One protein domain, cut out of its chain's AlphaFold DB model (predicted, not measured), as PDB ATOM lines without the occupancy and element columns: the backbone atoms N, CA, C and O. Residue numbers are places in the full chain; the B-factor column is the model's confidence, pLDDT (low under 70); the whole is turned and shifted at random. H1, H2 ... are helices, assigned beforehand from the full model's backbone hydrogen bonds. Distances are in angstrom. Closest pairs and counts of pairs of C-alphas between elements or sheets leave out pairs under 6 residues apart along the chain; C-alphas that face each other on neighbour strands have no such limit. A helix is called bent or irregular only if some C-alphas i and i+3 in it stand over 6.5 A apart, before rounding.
ATOM      1  N   GLU A 110     150.140  80.171 134.028       95.31
ATOM      2  CA  GLU A 110     149.417  79.709 132.836       95.31
ATOM      3  C   GLU A 110     148.527  78.499 133.149       95.31
ATOM      4  O   GLU A 110     147.349  78.482 132.787       95.31
ATOM      5  N   ARG A 111     149.057  77.516 133.889       93.69
ATOM      6  CA  ARG A 111     148.299  76.332 134.313       93.69
ATOM      7  C   ARG A 111     147.107  76.700 135.192       93.69
ATOM      8  O   ARG A 111     146.037  76.124 135.020       93.69
ATOM      9  N   ALA A 112     147.277  77.637 136.123       93.75
ATOM     10  CA  ALA A 112     146.201  78.110 136.988       93.75
ATOM     11  C   ALA A 112     145.107  78.824 136.180       93.75
ATOM     12  O   ALA A 112     143.924  78.573 136.404       93.75
ATOM     13  N   ALA A 113     145.487  79.648 135.197       96.19
ATOM     14  CA  ALA A 113     144.543  80.297 134.290       96.19
ATOM     15  C   ALA A 113     143.743  79.267 133.473       96.19
ATOM     16  O   ALA A 113     142.517  79.350 133.395       96.19
ATOM     17  N   GLU A 114     144.425  78.270 132.903       95.44
ATOM     18  CA  GLU A 114     143.794  77.175 132.163       95.44
ATOM     19  C   GLU A 114     142.831  76.375 133.052       95.44
ATOM     20  O   GLU A 114     141.679  76.145 132.683       95.44
ATOM     21  N   GLN A 115     143.284  75.958 134.235       92.00
ATOM     22  CA  GLN A 115     142.470  75.186 135.172       92.00
ATOM     23  C   GLN A 115     141.230  75.958 135.618       92.00
ATOM     24  O   GLN A 115     140.150  75.369 135.653       92.00
ATOM     25  N   ALA A 116     141.369  77.255 135.903       92.00
ATOM     26  CA  ALA A 116     140.242  78.117 136.226       92.00
ATOM     27  C   ALA A 116     139.235  78.147 135.069       92.00
ATOM     28  O   ALA A 116     138.058  77.884 135.291       92.00
ATOM     29  N   ALA A 117     139.685  78.363 133.830       93.69
ATOM     30  CA  ALA A 117     138.804  78.382 132.663       93.69
ATOM     31  C   ALA A 117     138.046  77.065 132.470       93.69
ATOM     32  O   ALA A 117     136.829  77.073 132.317       93.69
ATOM     33  N   LEU A 118     138.747  75.930 132.536       91.62
ATOM     34  CA  LEU A 118     138.135  74.611 132.370       91.62
ATOM     35  C   LEU A 118     137.161  74.262 133.503       91.62
ATOM     36  O   LEU A 118     136.175  73.568 133.257       91.62
ATOM     37  N   ALA A 119     137.437  74.712 134.730       89.50
ATOM     38  CA  ALA A 119     136.531  74.553 135.863       89.50
ATOM     39  C   ALA A 119     135.270  75.412 135.694       89.50
ATOM     40  O   ALA A 119     134.174  74.938 135.972       89.50
ATOM     41  N   CYS A 120     135.417  76.634 135.170       88.56
ATOM     42  CA  CYS A 120     134.300  77.548 134.940       88.56
ATOM     43  C   CYS A 120     133.315  77.069 133.865       88.56
ATOM     44  O   CYS A 120     132.170  77.508 133.832       88.56
ATOM     45  N   GLU A 121     133.756  76.174 132.984       86.25
ATOM     46  CA  GLU A 121     132.929  75.581 131.930       86.25
ATOM     47  C   GLU A 121     132.204  74.302 132.368       86.25
ATOM     48  O   GLU A 121     131.379  73.779 131.615       86.25
ATOM     49  N   GLN A 122     132.502  73.774 133.561       85.38
ATOM     50  CA  GLN A 122     131.798  72.600 134.066       85.38
ATOM     51  C   GLN A 122     130.358  72.962 134.460       85.38
ATOM     52  O   GLN A 122     130.110  74.046 134.980       85.38
ATOM     53  N   PRO A 123     129.391  72.046 134.270       78.06
ATOM     54  CA  PRO A 123     127.989  72.284 134.620       78.06
ATOM     55  C   PRO A 123     127.715  72.292 136.135       78.06
ATOM     56  O   PRO A 123     126.575  72.498 136.552       78.06
ATOM     57  N   GLU A 124     128.718  72.005 136.962       81.62
ATOM     58  CA  GLU A 124     128.592  71.943 138.417       81.62
ATOM     59  C   GLU A 124     128.575  73.350 139.039       81.62
ATOM     60  O   GLU A 124     129.174  74.274 138.489       81.62
ATOM     61  N   PRO A 125     127.906  73.549 140.192       80.94
ATOM     62  CA  PRO A 125     127.941  74.828 140.892       80.94
ATOM     63  C   PRO A 125     129.374  75.223 141.265       80.94
ATOM     64  O   PRO A 125     130.091  74.451 141.901       80.94
ATOM     65  N   ILE A 126     129.762  76.446 140.910       83.25
ATOM     66  CA  ILE A 126     131.089  76.991 141.197       83.25
ATOM     67  C   ILE A 126     131.026  77.837 142.466       83.25
ATOM     68  O   ILE A 126     130.129  78.659 142.647       83.25
ATOM     69  N   GLU A 127     132.002  77.636 143.344       88.31
ATOM     70  CA  GLU A 127     132.222  78.474 144.518       88.31
ATOM     71  C   GLU A 127     132.851  79.805 144.060       88.31
ATOM     72  O   GLU A 127     133.999  79.854 143.609       88.31
ATOM     73  N   LEU A 128     132.042  80.871 144.065       89.12
ATOM     74  CA  LEU A 128     132.363  82.142 143.408       89.12
ATOM     75  C   LEU A 128     133.489  82.923 144.097       89.12
ATOM     76  O   LEU A 128     134.232  83.616 143.398       89.12
ATOM     77  N   ASP A 129     133.656  82.810 145.418       88.62
ATOM     78  CA  ASP A 129     134.714  83.533 146.129       88.62
ATOM     79  C   ASP A 129     136.079  82.924 145.791       88.62
ATOM     80  O   ASP A 129     137.022  83.649 145.468       88.62
ATOM     81  N   GLY A 130     136.187  81.593 145.779       89.44
ATOM     82  CA  GLY A 130     137.392  80.875 145.364       89.44
ATOM     83  C   GLY A 130     137.735  81.090 143.891       89.44
ATOM     84  O   GLY A 130     138.902  81.322 143.554       89.44
ATOM     85  N   ALA A 131     136.734  81.087 143.007       89.94
ATOM     86  CA  ALA A 131     136.940  81.410 141.597       89.94
ATOM     87  C   ALA A 131     137.411  82.862 141.410       89.94
ATOM     88  O   ALA A 131     138.386  83.111 140.695       89.94
ATOM     89  N   GLY A 132     136.792  83.817 142.111       92.31
ATOM     90  CA  GLY A 132     137.198  85.219 142.103       92.31
ATOM     91  C   GLY A 132     138.608  85.436 142.645       92.31
ATOM     92  O   GLY A 132     139.415  86.109 142.006       92.31
ATOM     93  N   ALA A 133     138.948  84.814 143.774       92.94
ATOM     94  CA  ALA A 133     140.292  84.866 144.344       92.94
ATOM     95  C   ALA A 133     141.344  84.296 143.379       92.94
ATOM     96  O   ALA A 133     142.415  84.884 143.224       92.94
ATOM     97  N   THR A 134     141.022  83.199 142.685       93.94
ATOM     98  CA  THR A 134     141.901  82.586 141.679       93.94
ATOM     99  C   THR A 134     142.115  83.515 140.484       93.94
ATOM    100  O   THR A 134     143.255  83.762 140.095       93.94
ATOM    101  N   LEU A 135     141.045  84.088 139.923       94.81
ATOM    102  CA  LEU A 135     141.143  85.025 138.798       94.81
ATOM    103  C   LEU A 135     141.902  86.297 139.176       94.81
ATOM    104  O   LEU A 135     142.715  86.776 138.384       94.81
ATOM    105  N   LEU A 136     141.675  86.830 140.378       96.00
ATOM    106  CA  LEU A 136     142.416  87.983 140.881       96.00
ATOM    107  C   LEU A 136     143.908  87.661 141.030       96.00
ATOM    108  O   LEU A 136     144.737  88.438 140.565       96.00
ATOM    109  N   LEU A 137     144.254  86.505 141.608       97.19
ATOM    110  CA  LEU A 137     145.645  86.074 141.749       97.19
ATOM    111  C   LEU A 137     146.333  85.944 140.386       97.19
ATOM    112  O   LEU A 137     147.411  86.497 140.192       97.19
ATOM    113  N   VAL A 138     145.691  85.270 139.426       97.19
ATOM    114  CA  VAL A 138     146.222  85.122 138.063       97.19
ATOM    115  C   VAL A 138     146.427  86.491 137.412       97.19
ATOM    116  O   VAL A 138     147.464  86.712 136.790       97.19
ATOM    117  N   ARG A 139     145.498  87.442 137.589       97.31
ATOM    118  CA  ARG A 139     145.657  88.811 137.072       97.31
ATOM    119  C   ARG A 139     146.857  89.517 137.709       97.31
ATOM    120  O   ARG A 139     147.639  90.123 136.980       97.31
ATOM    121  N   CYS A 140     147.042  89.403 139.025       97.88
ATOM    122  CA  CYS A 140     148.221  89.922 139.722       97.88
ATOM    123  C   CYS A 140     149.531  89.293 139.212       97.88
ATOM    124  O   CYS A 140     150.524  89.997 139.019       97.88
ATOM    125  N   SER A 141     149.544  87.985 138.953       98.12
ATOM    126  CA  SER A 141     150.702  87.288 138.381       98.12
ATOM    127  C   SER A 141     150.991  87.729 136.945       98.12
ATOM    128  O   SER A 141     152.150  87.954 136.606       98.12
ATOM    129  N   ILE A 142     149.957  87.926 136.116       98.25
ATOM    130  CA  ILE A 142     150.109  88.434 134.745       98.25
ATOM    131  C   ILE A 142     150.734  89.827 134.765       98.25
ATOM    132  O   ILE A 142     151.701  90.063 134.046       98.25
ATOM    133  N   VAL A 143     150.241  90.732 135.618       97.88
ATOM    134  CA  VAL A 143     150.827  92.075 135.745       97.88
ATOM    135  C   VAL A 143     152.290  91.987 136.184       97.88
ATOM    136  O   VAL A 143     153.148  92.603 135.553       97.88
ATOM    137  N   ALA A 144     152.617  91.163 137.183       96.69
ATOM    138  CA  ALA A 144     154.006  90.954 137.598       96.69
ATOM    139  C   ALA A 144     154.903  90.436 136.457       96.69
ATOM    140  O   ALA A 144     156.016  90.929 136.276       96.69
ATOM    141  N   ALA A 145     154.416  89.486 135.653       97.44
ATOM    142  CA  ALA A 145     155.142  88.977 134.493       97.44
ATOM    143  C   ALA A 145     155.388  90.084 133.452       97.44
ATOM    144  O   ALA A 145     156.506  90.223 132.959       97.44
ATOM    145  N   THR A 146     154.385  90.927 133.175       97.44
ATOM    146  CA  THR A 146     154.543  92.055 132.239       97.44
ATOM    147  C   THR A 146     155.526  93.111 132.729       97.44
ATOM    148  O   THR A 146     156.302  93.632 131.929       97.44
ATOM    149  N   LEU A 147     155.558  93.386 134.038       94.56
ATOM    150  CA  LEU A 147     156.547  94.281 134.647       94.56
ATOM    151  C   LEU A 147     157.968  93.715 134.532       94.56
ATOM    152  O   LEU A 147     158.909  94.470 134.318       94.56
ATOM    153  N   ALA A 148     158.116  92.389 134.574       94.19
ATOM    154  CA  ALA A 148     159.373  91.705 134.280       94.19
ATOM    155  C   ALA A 148     159.686  91.622 132.765       94.19
ATOM    156  O   ALA A 148     160.669  91.004 132.363       94.19
ATOM    157  N   GLY A 149     158.866  92.227 131.901       94.88
ATOM    158  CA  GLY A 149     159.074  92.288 130.453       94.88
ATOM    159  C   GLY A 149     158.548  91.095 129.649       94.88
ATOM    160  O   GLY A 149     158.700  91.114 128.426       94.88
ATOM    161  N   LEU A 150     157.918  90.112 130.302       96.62
ATOM    162  CA  LEU A 150     157.292  88.951 129.658       96.62
ATOM    163  C   LEU A 150     155.971  89.338 128.968       96.62
ATOM    164  O   LEU A 150     155.353  90.361 129.284       96.62
ATOM    165  N   ARG A 151     155.494  88.493 128.051       96.88
ATOM    166  CA  ARG A 151     154.213  88.636 127.343       96.88
ATOM    167  C   ARG A 151     153.330  87.395 127.542       96.88
ATOM    168  O   ARG A 151     153.219  86.562 126.643       96.88
ATOM    169  N   PRO A 152     152.600  87.293 128.670       96.88
ATOM    170  CA  PRO A 152     151.787  86.124 129.022       96.88
ATOM    171  C   PRO A 152     150.454  86.020 128.253       96.88
ATOM    172  O   PRO A 152     149.381  85.882 128.846       96.88
ATOM    173  N   VAL A 153     150.489  86.080 126.918       96.94
ATOM    174  CA  VAL A 153     149.296  86.140 126.050       96.94
ATOM    175  C   VAL A 153     148.385  84.918 126.235       96.94
ATOM    176  O   VAL A 153     147.161  85.051 126.272       96.94
ATOM    177  N   ARG A 154     148.963  83.719 126.401       95.94
ATOM    178  CA  ARG A 154     148.204  82.476 126.643       95.94
ATOM    179  C   ARG A 154     147.446  82.516 127.970       95.94
ATOM    180  O   ARG A 154     146.261  82.189 127.999       95.94
ATOM    181  N   SER A 155     148.092  82.966 129.045       97.38
ATOM    182  CA  SER A 155     147.456  83.119 130.359       97.38
ATOM    183  C   SER A 155     146.321  84.140 130.323       97.38
ATOM    184  O   SER A 155     145.268  83.894 130.904       97.38
ATOM    185  N   VAL A 156     146.491  85.248 129.591       98.19
ATOM    186  CA  VAL A 156     145.432  86.248 129.365       98.19
ATOM    187  C   VAL A 156     144.241  85.641 128.622       98.19
ATOM    188  O   VAL A 156     143.099  85.841 129.024       98.19
ATOM    189  N   ALA A 157     144.489  84.849 127.577       97.62
ATOM    190  CA  ALA A 157     143.432  84.181 126.822       97.62
ATOM    191  C   ALA A 157     142.625  83.198 127.692       97.62
ATOM    192  O   ALA A 157     141.392  83.207 127.654       97.62
ATOM    193  N   TRP A 158     143.300  82.380 128.507       97.50
ATOM    194  CA  TRP A 158     142.636  81.487 129.459       97.50
ATOM    195  C   TRP A 158     141.872  82.255 130.540       97.50
ATOM    196  O   TRP A 158     140.713  81.942 130.809       97.50
ATOM    197  N   TRP A 159     142.474  83.303 131.104       96.88
ATOM    198  CA  TRP A 159     141.816  84.166 132.084       96.88
ATOM    199  C   TRP A 159     140.536  84.782 131.515       96.88
ATOM    200  O   TRP A 159     139.484  84.708 132.146       96.88
ATOM    201  N   GLN A 160     140.589  85.316 130.291       95.88
ATOM    202  CA  GLN A 160     139.423  85.900 129.633       95.88
ATOM    203  C   GLN A 160     138.324  84.863 129.408       95.88
ATOM    204  O   GLN A 160     137.143  85.181 129.528       95.88
ATOM    205  N   ARG A 161     138.697  83.627 129.073       95.06
ATOM    206  CA  ARG A 161     137.748  82.529 128.886       95.06
ATOM    207  C   ARG A 161     137.016  82.192 130.187       95.06
ATOM    208  O   ARG A 161     135.793  82.099 130.177       95.06
ATOM    209  N   ALA A 162     137.740  82.102 131.302       94.06
ATOM    210  CA  ALA A 162     137.151  81.930 132.628       94.06
ATOM    211  C   ALA A 162     136.249  83.118 133.017       94.06
ATOM    212  O   ALA A 162     135.113  82.936 133.452       94.06
ATOM    213  N   TRP A 163     136.731  84.345 132.795       93.19
ATOM    214  CA  TRP A 163     135.978  85.567 133.071       93.19
ATOM    215  C   TRP A 163     134.718  85.687 132.211       93.19
ATOM    216  O   TRP A 163     133.712  86.188 132.682       93.19
ATOM    217  N   ALA A 164     134.711  85.206 130.969       92.25
ATOM    218  CA  ALA A 164     133.506  85.202 130.141       92.25
ATOM    219  C   ALA A 164     132.443  84.203 130.635       92.25
ATOM    220  O   ALA A 164     131.255  84.440 130.428       92.25
ATOM    221  N   ALA A 165     132.864  83.110 131.280       89.12
ATOM    222  CA  ALA A 165     131.966  82.101 131.839       89.12
ATOM    223  C   ALA A 165     131.336  82.531 133.180       89.12
ATOM    224  O   ALA A 165     130.180  82.204 133.428       89.12
ATOM    225  N   LEU A 166     132.069  83.275 134.019       85.62
ATOM    226  CA  LEU A 166     131.609  83.724 135.346       85.62
ATOM    227  C   LEU A 166     131.192  85.202 135.400       85.62
ATOM    228  O   LEU A 166     130.206  85.569 136.033       85.62
ATOM    229  N   GLY A 167     131.990  86.052 134.756       66.38
ATOM    230  CA  GLY A 167     131.828  87.489 134.552       66.38
ATOM    231  C   GLY A 167     131.234  88.257 135.723       66.38
ATOM    232  O   GLY A 167     131.925  88.622 136.670       66.38
ATOM    233  N   ALA A 168     129.946  88.567 135.590       66.19
ATOM    234  CA  ALA A 168     129.224  89.493 136.454       66.19
ATOM    235  C   ALA A 168     128.874  88.926 137.836       66.19
ATOM    236  O   ALA A 168     128.526  89.700 138.725       66.19
ATOM    237  N   ASP A 169     128.963  87.608 138.016       77.88
ATOM    238  CA  ASP A 169     128.563  86.954 139.262       77.88
ATOM    239  C   ASP A 169     129.700  86.927 140.296       77.88
ATOM    240  O   ASP A 169     129.463  86.698 141.482       77.88
ATOM    241  N   VAL A 170     130.940  87.198 139.872       84.25
ATOM    242  CA  VAL A 170     132.108  87.210 140.760       84.25
ATOM    243  C   VAL A 170     132.135  88.510 141.580       84.25
ATOM    244  O   VAL A 170     132.140  89.595 140.994       84.25
ATOM    245  N   PRO A 171     132.229  88.451 142.925       84.06
ATOM    246  CA  PRO A 171     132.167  89.627 143.794       84.06
ATOM    247  C   PRO A 171     133.502  90.394 143.860       84.06
ATOM    248  O   PRO A 171     134.044  90.649 144.937       84.06
ATOM    249  N   LEU A 172     134.052  90.777 142.704       89.38
ATOM    250  CA  LEU A 172     135.261  91.595 142.605       89.38
ATOM    251  C   LEU A 172     134.927  93.052 142.247       89.38
ATOM    252  O   LEU A 172     134.044  93.303 141.425       89.38
ATOM    253  N   PRO A 173     135.652  94.035 142.815       91.62
ATOM    254  CA  PRO A 173     135.625  95.402 142.313       91.62
ATOM    255  C   PRO A 173     136.085  95.483 140.850       91.62
ATOM    256  O   PRO A 173     136.743  94.564 140.353       91.62
ATOM    257  N   PRO A 174     135.825  96.609 140.165       92.62
ATOM    258  CA  PRO A 174     136.366  96.848 138.834       92.62
ATOM    259  C   PRO A 174     137.897  96.756 138.803       92.62
ATOM    260  O   PRO A 174     138.586  97.186 139.730       92.62
ATOM    261  N   PHE A 175     138.432  96.242 137.701       93.75
ATOM    262  CA  PHE A 175     139.864  96.293 137.416       93.75
ATOM    263  C   PHE A 175     140.274  97.703 136.971       93.75
ATOM    264  O   PHE A 175     139.518  98.390 136.279       93.75
ATOM    265  N   ARG A 176     141.482  98.134 137.352       95.62
ATOM    266  CA  ARG A 176     142.073  99.392 136.875       95.62
ATOM    267  C   ARG A 176     142.293  99.333 135.364       95.62
ATOM    268  O   ARG A 176     142.575  98.273 134.809       95.62
ATOM    269  N   ALA A 177     142.210 100.494 134.716       94.56
ATOM    270  CA  ALA A 177     142.614 100.632 133.322       94.56
ATOM    271  C   ALA A 177     144.111 100.317 133.176       94.56
ATOM    272  O   ALA A 177     144.939 100.862 133.908       94.56
ATOM    273  N   ASP A 178     144.436  99.448 132.226       95.69
ATOM    274  CA  ASP A 178     145.773  98.902 132.024       95.69
ATOM    275  C   ASP A 178     146.007  98.731 130.510       95.69
ATOM    276  O   ASP A 178     145.566  97.740 129.927       95.69
ATOM    277  N   PRO A 179     146.679  99.695 129.850       95.38
ATOM    278  CA  PRO A 179     146.899  99.643 128.405       95.38
ATOM    279  C   PRO A 179     147.701  98.417 127.954       95.38
ATOM    280  O   PRO A 179     147.489  97.916 126.853       95.38
ATOM    281  N   VAL A 180     148.606  97.910 128.799       95.44
ATOM    282  CA  VAL A 180     149.398  96.711 128.489       95.44
ATOM    283  C   VAL A 180     148.493  95.485 128.475       95.44
ATOM    284  O   VAL A 180     148.608  94.633 127.594       95.44
ATOM    285  N   TRP A 181     147.553  95.402 129.414       95.75
ATOM    286  CA  TRP A 181     146.530  94.364 129.379       95.75
ATOM    287  C   TRP A 181     145.647  94.451 128.143       95.75
ATOM    288  O   TRP A 181     145.394  93.417 127.532       95.75
ATOM    289  N   ASP A 182     145.217  95.648 127.745       96.50
ATOM    290  CA  ASP A 182     144.400  95.824 126.541       96.50
ATOM    291  C   ASP A 182     145.133  95.318 125.282       96.50
ATOM    292  O   ASP A 182     144.539  94.641 124.437       96.50
ATOM    293  N   GLU A 183     146.444  95.562 125.182       97.12
ATOM    294  CA  GLU A 183     147.295  95.002 124.124       97.12
ATOM    295  C   GLU A 183     147.364  93.468 124.181       97.12
ATOM    296  O   GLU A 183     147.140  92.796 123.168       97.12
ATOM    297  N   LEU A 184     147.635  92.893 125.358       97.12
ATOM    298  CA  LEU A 184     147.696  91.438 125.529       97.12
ATOM    299  C   LEU A 184     146.352  90.769 125.241       97.12
ATOM    300  O   LEU A 184     146.318  89.701 124.640       97.12
ATOM    301  N   MET A 185     145.249  91.402 125.626       96.69
ATOM    302  CA  MET A 185     143.887  90.966 125.338       96.69
ATOM    303  C   MET A 185     143.603  90.958 123.837       96.69
ATOM    304  O   MET A 185     143.008  90.008 123.314       96.69
ATOM    305  N   HIS A 186     144.063  91.984 123.118       96.62
ATOM    306  CA  HIS A 186     143.962  92.023 121.664       96.62
ATOM    307  C   HIS A 186     144.751  90.875 121.019       96.62
ATOM    308  O   HIS A 186     144.244  90.197 120.124       96.62
ATOM    309  N   GLU A 187     145.963  90.597 121.497       95.88
ATOM    310  CA  GLU A 187     146.757  89.458 121.030       95.88
ATOM    311  C   GLU A 187     146.099  88.113 121.361       95.88
ATOM    312  O   GLU A 187     145.961  87.268 120.473       95.88
ATOM    313  N   ALA A 188     145.626  87.954 122.596       95.81
ATOM    314  CA  ALA A 188     144.959  86.768 123.118       95.81
ATOM    315  C   ALA A 188     143.709  86.399 122.316       95.81
ATOM    316  O   ALA A 188     143.470  85.219 122.067       95.81
ATOM    317  N   SER A 189     142.958  87.393 121.829       93.88
ATOM    318  CA  SER A 189     141.768  87.175 120.993       93.88
ATOM    319  C   SER A 189     142.052  86.436 119.677       93.88
ATOM    320  O   SER A 189     141.135  85.898 119.058       93.88
TER     321      SER A 189
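What this domain is: This is residues 110 to 189 of the 376 residues of an uncharacterized protein of Streptomyces curacoi (UniProt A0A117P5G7). H1, H2 and H3 form an up-and-down bundle, each helix running against the one before, and H4 makes a corner with H3, its end near Ala 188 meeting the first residues of H3, 153 to 157. Residues 170 to 178 lead back along the bundle's length to H4. The 80 printed residues include four named helices, H1 to H4, and no named strand: all helix, compact, radius of gyration of the C-alphas 12.1 A, spans 37 by 23 by 19 A.

How they stand to each other: H2, residues 128 to 147, forms a hairpin with H1, residues 110 to 120; their closest C-alphas, Ala 113 and Val 138, are 6.4 A apart. H2 forms another with the hub H3, residues 153 to 169, closest at C-alphas Leu 135 and Trp 159, 6.8 A. H1 and H3 touch, closest at C-alphas Ala 117 and Ala 162, 3.9 A. H4, residues 179 to 188, touches residues 153 to 157 of H3 alone, about perpendicular at 81 degrees; C-alphas Ala 157 and Ala 188 are closest, 4.8 A. Every O i to N i+4 pair is within hydrogen-bond range in H1, H2 and H4, and 11 of 13 in H3.

Where its parts are: H2 spans 28.4 A from C-alpha 128 at (132.363, 82.142, 143.408). H3 spans 24.6 A and is irregular, C-alphas 165 and 168 being 9.1 A apart. H4 ends at C-alpha 188 (144.959, 86.768, 123.118).

The domain as a whole: The printed part has no cut. Residues 167 to 168 are under pLDDT 70.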